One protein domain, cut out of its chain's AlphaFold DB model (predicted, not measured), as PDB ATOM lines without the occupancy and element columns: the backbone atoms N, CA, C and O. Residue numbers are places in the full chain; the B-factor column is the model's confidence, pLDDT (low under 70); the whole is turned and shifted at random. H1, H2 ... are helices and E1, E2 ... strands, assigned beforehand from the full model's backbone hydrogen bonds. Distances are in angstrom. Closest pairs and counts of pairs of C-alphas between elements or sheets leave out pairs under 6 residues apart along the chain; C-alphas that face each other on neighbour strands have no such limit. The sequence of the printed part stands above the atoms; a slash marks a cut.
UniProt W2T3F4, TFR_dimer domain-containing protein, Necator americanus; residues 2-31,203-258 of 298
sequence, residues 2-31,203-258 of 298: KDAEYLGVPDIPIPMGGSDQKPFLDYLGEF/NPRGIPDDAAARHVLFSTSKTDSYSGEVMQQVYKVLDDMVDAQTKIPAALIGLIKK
ATOM      1  N   LYS A   2     -25.575  10.779  28.273       57.59
ATOM      2  CA  LYS A   2     -25.165  11.510  27.061       57.59
ATOM      3  C   LYS A   2     -26.183  11.182  25.987       57.59
ATOM      4  O   LYS A   2     -26.421  10.001  25.758       57.59
ATOM      5  N   ASP A   3     -26.759  12.201  25.380       62.50
ATOM      6  CA  ASP A   3     -27.600  11.995  24.219       62.50
ATOM      7  C   ASP A   3     -26.734  11.383  23.099       62.50
ATOM      8  O   ASP A   3     -25.687  11.926  22.731       62.50
ATOM      9  N   ALA A   4     -27.109  10.177  22.659       64.19
ATOM     10  CA  ALA A   4     -26.381   9.433  21.632       64.19
ATOM     11  C   ALA A   4     -26.506  10.100  20.255       64.19
ATOM     12  O   ALA A   4     -25.635   9.928  19.404       64.19
ATOM     13  N   GLU A   5     -27.572  10.872  20.065       65.12
ATOM     14  CA  GLU A   5     -27.892  11.610  18.854       65.12
ATOM     15  C   GLU A   5     -27.329  13.042  18.915       65.12
ATOM     16  O   GLU A   5     -26.854  13.568  17.909       65.12
ATOM     17  N   TYR A   6     -27.263  13.638  20.114       68.94
ATOM     18  CA  TYR A   6     -26.778  15.006  20.341       68.94
ATOM     19  C   TYR A   6     -25.572  15.060  21.301       68.94
ATOM     20  O   TYR A   6     -25.681  15.331  22.500       68.94
ATOM     21  N   LEU A   7     -24.368  14.856  20.748       70.56
ATOM     22  CA  LEU A   7     -23.110  14.857  21.505       70.56
ATOM     23  C   LEU A   7     -22.927  16.130  22.352       70.56
ATOM     24  O   LEU A   7     -22.899  17.247  21.842       70.56
ATOM     25  N   GLY A   8     -22.718  15.945  23.658       75.69
ATOM     26  CA  GLY A   8     -22.478  17.039  24.608       75.69
ATOM     27  C   GLY A   8     -23.734  17.577  25.294       75.69
ATOM     28  O   GLY A   8     -23.607  18.397  26.201       75.69
ATOM     29  N   VAL A   9     -24.919  17.078  24.930       75.81
ATOM     30  CA  VAL A   9     -26.191  17.413  25.581       75.81
ATOM     31  C   VAL A   9     -26.630  16.250  26.483       75.81
ATOM     32  O   VAL A   9     -26.421  15.081  26.130       75.81
ATOM     33  N   PRO A  10     -27.178  16.521  27.683       81.19
ATOM     34  CA  PRO A  10     -27.840  15.490  28.464       81.19
ATOM     35  C   PRO A  10     -29.057  14.950  27.709       81.19
ATOM     36  O   PRO A  10     -29.855  15.730  27.204       81.19
ATOM     37  N   ASP A  11     -29.216  13.634  27.681       80.31
ATOM     38  CA  ASP A  11     -30.453  13.008  27.219       80.31
ATOM     39  C   ASP A  11     -31.615  13.401  28.146       80.31
ATOM     40  O   ASP A  11     -31.503  13.302  29.376       80.31
ATOM     41  N   ILE A  12     -32.699  13.886  27.541       81.50
ATOM     42  CA  ILE A  12     -33.926  14.322  28.207       81.50
ATOM     43  C   ILE A  12     -35.073  13.536  27.566       81.50
ATOM     44  O   ILE A  12     -35.492  13.876  26.455       81.50
ATOM     45  N   PRO A  13     -35.593  12.496  28.242       79.44
ATOM     46  CA  PRO A  13     -36.669  11.687  27.695       79.44
ATOM     47  C   PRO A  13     -37.980  12.476  27.630       79.44
ATOM     48  O   PRO A  13     -38.171  13.492  28.305       79.44
ATOM     49  N   ILE A  14     -38.918  11.968  26.833       82.69
ATOM     50  CA  ILE A  14     -40.270  12.523  26.748       82.69
ATOM     51  C   ILE A  14     -41.004  12.442  28.103       82.69
ATOM     52  O   ILE A  14     -40.744  11.531  28.896       82.69
ATOM     53  N   PRO A  15     -41.939  13.371  28.387       79.69
ATOM     54  CA  PRO A  15     -42.668  13.391  29.652       79.69
ATOM     55  C   PRO A  15     -43.440  12.092  29.935       79.69
ATOM     56  O   PRO A  15     -44.156  11.583  29.079       79.69
ATOM     57  N   MET A  16     -43.326  11.600  31.170       78.31
ATOM     58  CA  MET A  16     -43.909  10.341  31.656       78.31
ATOM     59  C   MET A  16     -45.152  10.555  32.537       78.31
ATOM     60  O   MET A  16     -45.328  11.622  33.129       78.31
ATOM     61  N   GLY A  17     -45.987   9.521  32.682       76.62
ATOM     62  CA  GLY A  17     -47.273   9.588  33.392       76.62
ATOM     63  C   GLY A  17     -47.277   9.188  34.872       76.62
ATOM     64  O   GLY A  17     -48.313   9.286  35.524       76.62
ATOM     65  N   GLY A  18     -46.145   8.746  35.424       78.56
ATOM     66  CA  GLY A  18     -46.071   8.124  36.756       78.56
ATOM     67  C   GLY A  18     -46.101   9.058  37.973       78.56
ATOM     68  O   GLY A  18     -45.770   8.617  39.067       78.56
ATOM     69  N   SER A  19     -46.411  10.346  37.808       83.69
ATOM     70  CA  SER A  19     -46.330  11.343  38.885       83.69
ATOM     71  C   SER A  19     -47.358  12.464  38.691       83.69
ATOM     72  O   SER A  19     -48.067  12.506  37.682       83.69
ATOM     73  N   ASP A  20     -47.404  13.415  39.623       85.56
ATOM     74  CA  ASP A  20     -48.346  14.540  39.648       85.56
ATOM     75  C   ASP A  20     -48.217  15.483  38.441       85.56
ATOM     76  O   ASP A  20     -49.075  16.335  38.223       85.56
ATOM     77  N   GLN A  21     -47.179  15.321  37.617       82.19
ATOM     78  CA  GLN A  21     -47.050  16.016  36.337       82.19
ATOM     79  C   GLN A  21     -48.066  15.552  35.278       82.19
ATOM     80  O   GLN A  21     -48.352  16.300  34.344       82.19
ATOM     81  N   LYS A  22     -48.636  14.343  35.400       80.75
ATOM     82  CA  LYS A  22     -49.519  13.750  34.379       80.75
ATOM     83  C   LYS A  22     -50.724  14.638  34.019       80.75
ATOM     84  O   LYS A  22     -50.931  14.879  32.834       80.75
ATOM     85  N   PRO A  23     -51.490  15.208  34.969       78.81
ATOM     86  CA  PRO A  23     -52.574  16.135  34.634       78.81
ATOM     87  C   PRO A  23     -52.107  17.415  33.921       78.81
ATOM     88  O   PRO A  23     -52.865  17.980  33.131       78.81
ATOM     89  N   PHE A  24     -50.873  17.871  34.171       76.88
ATOM     90  CA  PHE A  24     -50.279  19.018  33.470       76.88
ATOM     91  C   PHE A  24     -49.906  18.679  32.023       76.88
ATOM     92  O   PHE A  24     -50.022  19.533  31.142       76.88
ATOM     93  N   LEU A  25     -49.515  17.426  31.779       73.88
ATOM     94  CA  LEU A  25     -49.232  16.893  30.452       73.88
ATOM     95  C   LEU A  25     -50.515  16.653  29.641       73.88
ATOM     96  O   LEU A  25     -50.633  17.168  28.529       73.88
ATOM     97  N   ASP A  26     -51.464  15.905  30.207       71.12
ATOM     98  CA  ASP A  26     -52.622  15.376  29.480       71.12
ATOM     99  C   ASP A  26     -53.783  16.380  29.406       71.12
ATOM    100  O   ASP A  26     -54.342  16.603  28.329       71.12
ATOM    101  N   TYR A  27     -54.140  17.006  30.538       67.50
ATOM    102  CA  TYR A  27     -55.437  17.673  30.717       67.50
ATOM    103  C   TYR A  27     -55.377  19.206  30.674       67.50
ATOM    104  O   TYR A  27     -56.202  19.846  30.009       67.50
ATOM    105  N   LEU A  28     -54.413  19.816  31.375       58.81
ATOM    106  CA  LEU A  28     -54.355  21.271  31.600       58.81
ATOM    107  C   LEU A  28     -53.982  22.105  30.364       58.81
ATOM    108  O   LEU A  28     -53.928  23.330  30.448       58.81
ATOM    109  N   GLY A  29     -53.839  21.490  29.189       50.59
ATOM    110  CA  GLY A  29     -53.743  22.218  27.922       50.59
ATOM    111  C   GLY A  29     -54.925  23.169  27.654       50.59
ATOM    112  O   GLY A  29     -54.780  24.158  26.933       50.59
ATOM    113  N   GLU A  30     -56.093  22.918  28.261       36.56
ATOM    114  CA  GLU A  30     -57.290  23.753  28.094       36.56
ATOM    115  C   GLU A  30     -57.312  24.982  29.030       36.56
ATOM    116  O   GLU A  30     -57.790  26.043  28.623       36.56
ATOM    117  N   PHE A  31     -56.746  24.920  30.245       35.69
ATOM    118  CA  PHE A  31     -56.937  25.957  31.272       35.69
ATOM    119  C   PHE A  31     -55.721  26.886  31.429       35.69
ATOM    120  O   PHE A  31     -54.747  26.542  32.079       35.69
ATOM    121  N   ASN A 203     -55.770  19.387  21.505       77.19
ATOM    122  CA  ASN A 203     -57.088  19.071  20.981       77.19
ATOM    123  C   ASN A 203     -58.114  19.087  22.133       77.19
ATOM    124  O   ASN A 203     -58.106  18.172  22.958       77.19
ATOM    125  N   PRO A 204     -59.045  20.062  22.195       74.69
ATOM    126  CA  PRO A 204     -59.998  20.180  23.306       74.69
ATOM    127  C   PRO A 204     -60.951  18.981  23.424       74.69
ATOM    128  O   PRO A 204     -61.537  18.757  24.482       74.69
ATOM    129  N   ARG A 205     -61.101  18.189  22.354       74.19
ATOM    130  CA  ARG A 205     -61.935  16.981  22.352       74.19
ATOM    131  C   ARG A 205     -61.241  15.754  22.949       74.19
ATOM    132  O   ARG A 205     -61.913  14.749  23.150       74.19
ATOM    133  N   GLY A 206     -59.943  15.835  23.235       71.81
ATOM    134  CA  GLY A 206     -59.158  14.676  23.647       71.81
ATOM    135  C   GLY A 206     -58.895  13.695  22.507       71.81
ATOM    136  O   GLY A 206     -59.160  13.990  21.335       71.81
ATOM    137  N   ILE A 207     -58.381  12.519  22.857       72.19
ATOM    138  CA  ILE A 207     -58.202  11.404  21.927       72.19
ATOM    139  C   ILE A 207     -59.489  10.572  21.854       72.19
ATOM    140  O   ILE A 207     -60.242  10.509  22.831       72.19
ATOM    141  N   PRO A 208     -59.736   9.854  20.744       62.91
ATOM    142  CA  PRO A 208     -60.730   8.789  20.737       62.91
ATOM    143  C   PRO A 208     -60.421   7.798  21.877       62.91
ATOM    144  O   PRO A 208     -59.309   7.267  21.969       62.91
ATOM    145  N   ASP A 209     -61.401   7.604  22.763       71.00
ATOM    146  CA  ASP A 209     -61.382   6.814  24.011       71.00
ATOM    147  C   ASP A 209     -60.911   7.527  25.292       71.00
ATOM    148  O   ASP A 209     -61.158   6.997  26.373       71.00
ATOM    149  N   ASP A 210     -60.274   8.701  25.220       72.94
ATOM    150  CA  ASP A 210     -59.850   9.438  26.421       72.94
ATOM    151  C   ASP A 210     -59.945  10.961  26.216       72.94
ATOM    152  O   ASP A 210     -59.082  11.614  25.627       72.94
ATOM    153  N   ALA A 211     -61.023  11.541  26.750       77.31
ATOM    154  CA  ALA A 211     -61.284  12.978  26.690       77.31
ATOM    155  C   ALA A 211     -60.291  13.813  27.523       77.31
ATOM    156  O   ALA A 211     -60.219  15.034  27.340       77.31
ATOM    157  N   ALA A 212     -59.561  13.182  28.451       75.56
ATOM    158  CA  ALA A 212     -58.571  13.840  29.290       75.56
ATOM    159  C   ALA A 212     -57.196  13.912  28.619       75.56
ATOM    160  O   ALA A 212     -56.481  14.874  28.878       75.56
ATOM    161  N   ALA A 213     -56.854  12.980  27.726       75.75
ATOM    162  CA  ALA A 213     -55.638  13.031  26.915       75.75
ATOM    163  C   ALA A 213     -55.828  13.990  25.730       75.75
ATOM    164  O   ALA A 213     -56.319  13.624  24.666       75.75
ATOM    165  N   ARG A 214     -55.491  15.265  25.917       78.12
ATOM    166  CA  ARG A 214     -55.778  16.322  24.926       78.12
ATOM    167  C   ARG A 214     -54.576  16.739  24.117       78.12
ATOM    168  O   ARG A 214     -54.723  17.367  23.070       78.12
ATOM    169  N   HIS A 215     -53.388  16.408  24.583       80.44
ATOM    170  CA  HIS A 215     -52.170  16.806  23.920       80.44
ATOM    171  C   HIS A 215     -51.888  15.899  22.707       80.44
ATOM    172  O   HIS A 215     -51.948  14.675  22.774       80.44
ATOM    173  N   VAL A 216     -51.634  16.518  21.552       80.31
ATOM    174  CA  VAL A 216     -51.501  15.836  20.256       80.31
ATOM    175  C   VAL A 216     -50.101  15.256  20.070       80.31
ATOM    176  O   VAL A 216     -49.970  14.186  19.485       80.31
ATOM    177  N   LEU A 217     -49.059  15.929  20.580       81.88
ATOM    178  CA  LEU A 217     -47.687  15.403  20.504       81.88
ATOM    179  C   LEU A 217     -47.312  14.442  21.624       81.88
ATOM    180  O   LEU A 217     -46.620  13.491  21.328       81.88
ATOM    181  N   PHE A 218     -47.700  14.682  22.873       84.00
ATOM    182  CA  PHE A 218     -47.304  13.871  24.020       84.00
ATOM    183  C   PHE A 218     -48.544  13.394  24.747       84.00
ATOM    184  O   PHE A 218     -49.449  14.186  24.977       84.00
ATOM    185  N   SER A 219     -48.566  12.138  25.150       77.81
ATOM    186  CA  SER A 219     -49.591  11.605  26.043       77.81
ATOM    187  C   SER A 219     -49.048  10.366  26.740       77.81
ATOM    188  O   SER A 219     -48.031   9.809  26.333       77.81
ATOM    189  N   THR A 220     -49.687   9.939  27.823       80.12
ATOM    190  CA  THR A 220     -49.282   8.691  28.483       80.12
ATOM    191  C   THR A 220     -49.698   7.479  27.666       80.12
ATOM    192  O   THR A 220     -50.853   7.412  27.228       80.12
ATOM    193  N   SER A 221     -48.817   6.487  27.544       75.56
ATOM    194  CA  SER A 221     -49.134   5.265  26.810       75.56
ATOM    195  C   SER A 221     -50.405   4.587  27.332       75.56
ATOM    196  O   SER A 221     -50.734   4.619  28.519       75.56
ATOM    197  N   LYS A 222     -51.140   3.955  26.409       71.62
ATOM    198  CA  LYS A 222     -52.341   3.160  26.713       71.62
ATOM    199  C   LYS A 222     -51.960   1.794  27.283       71.62
ATOM    200  O   LYS A 222     -52.754   1.208  28.014       71.62
ATOM    201  N   THR A 223     -50.783   1.282  26.929       75.00
ATOM    202  CA  THR A 223     -50.282  -0.021  27.384       75.00
ATOM    203  C   THR A 223     -49.455   0.095  28.662       75.00
ATOM    204  O   THR A 223     -49.440  -0.850  29.446       75.00
ATOM    205  N   ASP A 224     -48.837   1.253  28.908       80.12
ATOM    206  CA  ASP A 224     -48.075   1.547  30.123       80.12
ATOM    207  C   ASP A 224     -48.295   2.997  30.588       80.12
ATOM    208  O   ASP A 224     -47.731   3.945  30.053       80.12
ATOM    209  N   SER A 225     -49.087   3.196  31.645       78.56
ATOM    210  CA  SER A 225     -49.374   4.542  32.159       78.56
ATOM    211  C   SER A 225     -48.144   5.286  32.695       78.56
ATOM    212  O   SER A 225     -48.231   6.489  32.944       78.56
ATOM    213  N   TYR A 226     -47.024   4.590  32.915       76.44
ATOM    214  CA  TYR A 226     -45.768   5.202  33.336       76.44
ATOM    215  C   TYR A 226     -44.957   5.730  32.153       76.44
ATOM    216  O   TYR A 226     -44.212   6.690  32.342       76.44
ATOM    217  N   SER A 227     -45.124   5.190  30.945       78.38
ATOM    218  CA  SER A 227     -44.401   5.666  29.768       78.38
ATOM    219  C   SER A 227     -45.127   6.824  29.079       78.38
ATOM    220  O   SER A 227     -46.358   6.904  29.025       78.38
ATOM    221  N   GLY A 228     -44.338   7.777  28.587       78.81
ATOM    222  CA  GLY A 228     -44.812   8.768  27.628       78.81
ATOM    223  C   GLY A 228     -44.784   8.184  26.223       78.81
ATOM    224  O   GLY A 228     -43.950   7.334  25.929       78.81
ATOM    225  N   GLU A 229     -45.663   8.667  25.357       80.69
ATOM    226  CA  GLU A 229     -45.693   8.339  23.934       80.69
ATOM    227  C   GLU A 229     -45.822   9.606  23.100       80.69
ATOM    228  O   GLU A 229     -46.501  10.568  23.486       80.69
ATOM    229  N   VAL A 230     -45.175   9.592  21.934       86.31
ATOM    230  CA  VAL A 230     -45.262  10.684  20.966       86.31
ATOM    231  C   VAL A 230     -46.358  10.386  19.953       86.31
ATOM    232  O   VAL A 230     -46.415   9.294  19.410       86.31
ATOM    233  N   MET A 231     -47.228  11.356  19.662       83.31
ATOM    234  CA  MET A 231     -48.289  11.259  18.646       83.31
ATOM    235  C   MET A 231     -49.147   9.994  18.784       83.31
ATOM    236  O   MET A 231     -49.601   9.420  17.793       83.31
ATOM    237  N   GLN A 232     -49.406   9.568  20.020       78.94
ATOM    238  CA  GLN A 232     -50.066   8.301  20.344       78.94
ATOM    239  C   GLN A 232     -51.410   8.101  19.628       78.94
ATOM    240  O   GLN A 232     -51.799   6.978  19.321       78.94
ATOM    241  N   GLN A 233     -52.128   9.190  19.338       77.31
ATOM    242  CA  GLN A 233     -53.365   9.161  18.553       77.31
ATOM    243  C   GLN A 233     -53.155   8.570  17.161       77.31
ATOM    244  O   GLN A 233     -53.976   7.785  16.696       77.31
ATOM    245  N   VAL A 234     -52.063   8.960  16.505       80.00
ATOM    246  CA  VAL A 234     -51.712   8.497  15.166       80.00
ATOM    247  C   VAL A 234     -51.239   7.054  15.242       80.00
ATOM    248  O   VAL A 234     -51.766   6.216  14.518       80.00
ATOM    249  N   TYR A 235     -50.331   6.740  16.171       81.94
ATOM    250  CA  TYR A 235     -49.823   5.378  16.345       81.94
ATOM    251  C   TYR A 235     -50.921   4.371  16.675       81.94
ATOM    252  O   TYR A 235     -50.966   3.319  16.053       81.94
ATOM    253  N   LYS A 236     -51.890   4.730  17.524       77.62
ATOM    254  CA  LYS A 236     -53.060   3.879  17.776       77.62
ATOM    255  C   LYS A 236     -53.822   3.554  16.490       77.62
ATOM    256  O   LYS A 236     -54.233   2.417  16.306       77.62
ATOM    257  N   VAL A 237     -54.034   4.534  15.610       78.75
ATOM    258  CA  VAL A 237     -54.718   4.288  14.331       78.75
ATOM    259  C   VAL A 237     -53.889   3.354  13.450       78.75
ATOM    260  O   VAL A 237     -54.461   2.472  12.815       78.75
ATOM    261  N   LEU A 238     -52.561   3.507  13.426       79.25
ATOM    262  CA  LEU A 238     -51.677   2.593  12.696       79.25
ATOM    263  C   LEU A 238     -51.754   1.167  13.267       79.25
ATOM    264  O   LEU A 238     -51.924   0.224  12.497       79.25
ATOM    265  N   ASP A 239     -51.723   1.014  14.590       80.06
ATOM    266  CA  ASP A 239     -51.853  -0.279  15.270       80.06
ATOM    267  C   ASP A 239     -53.217  -0.925  14.991       80.06
ATOM    268  O   ASP A 239     -53.282  -2.086  14.594       80.06
ATOM    269  N   ASP A 240     -54.311  -0.161  15.102       77.44
ATOM    270  CA  ASP A 240     -55.668  -0.623  14.791       77.44
ATOM    271  C   ASP A 240     -55.781  -1.075  13.316       77.44
ATOM    272  O   ASP A 240     -56.487  -2.041  13.008       77.44
ATOM    273  N   MET A 241     -55.062  -0.422  12.390       74.62
ATOM    274  CA  MET A 241     -54.989  -0.827  10.979       74.62
ATOM    275  C   MET A 241     -54.227  -2.146  10.785       74.62
ATOM    276  O   MET A 241     -54.693  -3.005  10.027       74.62
ATOM    277  N   VAL A 242     -53.099  -2.340  11.478       77.25
ATOM    278  CA  VAL A 242     -52.346  -3.610  11.482       77.25
ATOM    279  C   VAL A 242     -53.211  -4.740  12.041       77.25
ATOM    280  O   VAL A 242     -53.336  -5.812  11.439       77.25
ATOM    281  N   ASP A 243     -53.876  -4.489  13.164       75.69
ATOM    282  CA  ASP A 243     -54.776  -5.433  13.819       75.69
ATOM    283  C   ASP A 243     -55.964  -5.808  12.927       75.69
ATOM    284  O   ASP A 243     -56.344  -6.978  12.834       75.69
ATOM    285  N   ALA A 244     -56.556  -4.835  12.234       69.88
ATOM    286  CA  ALA A 244     -57.628  -5.097  11.282       69.88
ATOM    287  C   ALA A 244     -57.144  -5.972  10.117       69.88
ATOM    288  O   ALA A 244     -57.856  -6.887   9.706       69.88
ATOM    289  N   GLN A 245     -55.925  -5.752   9.616       65.56
ATOM    290  CA  GLN A 245     -55.347  -6.559   8.541       65.56
ATOM    291  C   GLN A 245     -55.116  -8.016   8.964       65.56
ATOM    292  O   GLN A 245     -55.375  -8.929   8.177       65.56
ATOM    293  N   THR A 246     -54.664  -8.249  10.198       63.22
ATOM    294  CA  THR A 246     -54.422  -9.605  10.723       63.22
ATOM    295  C   THR A 246     -55.714 -10.359  11.053       63.22
ATOM    296  O   THR A 246     -55.746 -11.588  10.962       63.22
ATOM    297  N   LYS A 247     -56.799  -9.644  11.386       55.31
ATOM    298  CA  LYS A 247     -58.106 -10.219  11.758       55.31
ATOM    299  C   LYS A 247     -59.026 -10.538  10.575       55.31
ATOM    300  O   LYS A 247     -60.032 -11.217  10.782       55.31
ATOM    301  N   ILE A 248     -58.716 -10.119   9.344       47.94
ATOM    302  CA  ILE A 248     -59.451 -10.602   8.165       47.94
ATOM    303  C   ILE A 248     -58.966 -12.032   7.872       47.94
ATOM    304  O   ILE A 248     -57.799 -12.212   7.519       47.94
ATOM    305  N   PRO A 249     -59.826 -13.067   7.964       45.56
ATOM    306  CA  PRO A 249     -59.411 -14.429   7.658       45.56
ATOM    307  C   PRO A 249     -58.822 -14.471   6.247       45.56
ATOM    308  O   PRO A 249     -59.426 -13.935   5.316       45.56
ATOM    309  N   ALA A 250     -57.687 -15.143   6.054       50.31
ATOM    310  CA  ALA A 250     -57.056 -15.284   4.735       50.31
ATOM    311  C   ALA A 250     -58.038 -15.794   3.651       50.31
ATOM    312  O   ALA A 250     -57.924 -15.444   2.475       50.31
ATOM    313  N   ALA A 251     -59.064 -16.551   4.063       42.19
ATOM    314  CA  ALA A 251     -60.173 -16.995   3.220       42.19
ATOM    315  C   ALA A 251     -61.076 -15.851   2.704       42.19
ATOM    316  O   ALA A 251     -61.555 -15.919   1.574       42.19
ATOM    317  N   LEU A 252     -61.287 -14.789   3.489       39.34
ATOM    318  CA  LEU A 252     -62.109 -13.632   3.125       39.34
ATOM    319  C   LEU A 252     -61.344 -12.655   2.214       39.34
ATOM    320  O   LEU A 252     -61.916 -12.150   1.253       39.34
ATOM    321  N   ILE A 253     -60.031 -12.477   2.430       45.81
ATOM    322  CA  ILE A 253     -59.143 -11.727   1.513       45.81
ATOM    323  C   ILE A 253     -59.101 -12.408   0.133       45.81
ATOM    324  O   ILE A 253     -59.153 -11.738  -0.900       45.81
ATOM    325  N   GLY A 254     -59.062 -13.746   0.106       39.72
ATOM    326  CA  GLY A 254     -59.147 -14.533  -1.128       39.72
ATOM    327  C   GLY A 254     -60.507 -14.440  -1.830       39.72
ATOM    328  O   GLY A 254     -60.559 -14.486  -3.059       39.72
ATOM    329  N   LEU A 255     -61.600 -14.275  -1.075       35.75
ATOM    330  CA  LEU A 255     -62.942 -14.083  -1.632       35.75
ATOM    331  C   LEU A 255     -63.114 -12.680  -2.230       35.75
ATOM    332  O   LEU A 255     -63.612 -12.562  -3.344       35.75
ATOM    333  N   ILE A 256     -62.649 -11.632  -1.544       39.47
ATOM    334  CA  ILE A 256     -62.752 -10.239  -2.017       39.47
ATOM    335  C   ILE A 256     -61.955 -10.043  -3.317       39.47
ATOM    336  O   ILE A 256     -62.474  -9.461  -4.265       39.47
ATOM    337  N   LYS A 257     -60.764 -10.649  -3.434       40.97
ATOM    338  CA  LYS A 257     -59.986 -10.663  -4.690       40.97
ATOM    339  C   LYS A 257     -60.643 -11.453  -5.832       40.97
ATOM    340  O   LYS A 257     -60.321 -11.219  -6.989       40.97
ATOM    341  N   LYS A 258     -61.553 -12.388  -5.534       41.78
ATOM    342  CA  LYS A 258     -62.337 -13.126  -6.545       41.78
ATOM    343  C   LYS A 258     -63.570 -12.360  -7.034       41.78
ATOM    344  O   LYS A 258     -64.105 -12.717  -8.079       41.78
TER     345      LYS A 258
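AT A GLANCE: This is residues 2 to 31 and 203 to 258 of the 298 residues of the protein "TFR_dimer domain-containing protein" of Necator americanus (UniProt W2T3F4). A small hairpin of two short strands, E1 and E2, lies near the middle, with the short helix H1 next to E1; from the hairpin the longest helix, H2, runs away as an arm, and H3 turns off at a corner beyond its far end. Residues 2 to 21 form a long tail without a named element, of which residues 4 to 9 stick out free. The printed part has 86 residues, with three named helices and two named strands in the order H1, E1, E2, H2, H3, and the sheet, order E1 - E2, is antiparallel. By its named elements it is mostly helix, although these hold just 36 of the 86 residues. The whole is only just extended, close to loose, with a radius of gyration of the C-alphas of 18.1 A, and its outline is flat, spanning 57 by 37 by 19 A.

IN THESE COORDINATES: The printed part begins at Lys 2, and H1 comes first of the named elements, residues 22 to 26, 6.0 A long, from C-alpha 22 at (-49.519, 13.750, 34.379). Beyond the cut, residues 203 to 217 hold no named element. E1 is residues 218 to 220, starting at C-alpha 218 at (-47.304, 13.871, 24.020), and E2 is residues 228 to 230. H2, residues 232 to 247, is 21.9 A long. H3, residues 250 to 258, is 12.6 A long and ends at C-alpha 258 at (-62.337, -13.126, -6.545).

HOW THE PARTS SIT: E1 and E2 are antiparallel neighbours, a hairpin, with 142 degrees between their directions. The C-alphas of Thr 220 and Gly 228 face each other at 4.6 A. Within hydrogen-bond range are N 219 and O 229 at 3.1 A, and N 229 and O 219 at 2.8 A. The closest C-alphas of H1 and E1 are those of Asp 26 and Ser 219, 5.9 A apart. Those of E1 and H2 are Ser 219 and Gln 232, 6.6 A apart. H1 is apart from E2, H2 and H3, and H3 is apart from E1, E2 and H2. In H1, H2 and H3 every O i to N i+4 pair is within hydrogen-bond range.

THE WHOLE: The two C-alphas farthest apart are those of Gly 8 and Lys 258, 58.9 A. Residues 238 to 244 of H2 stand free, and so do residues 246 to 252, of which 250 to 252 belong to H3. Residues 32 to 202 are not printed; C-alphas 31 and 203 are 12.4 A apart across this cut, which lies in the link from H1 to E1. Of the links that are printed whole, E1 to E2 is short, and E2 to H2 and H2 to H3 are tight. The mean pLDDT of the printed part is 70.2; residues 2 to 6, 27 to 31, 208 and 244 to 258 are under 70, and the mean for H3 is 42.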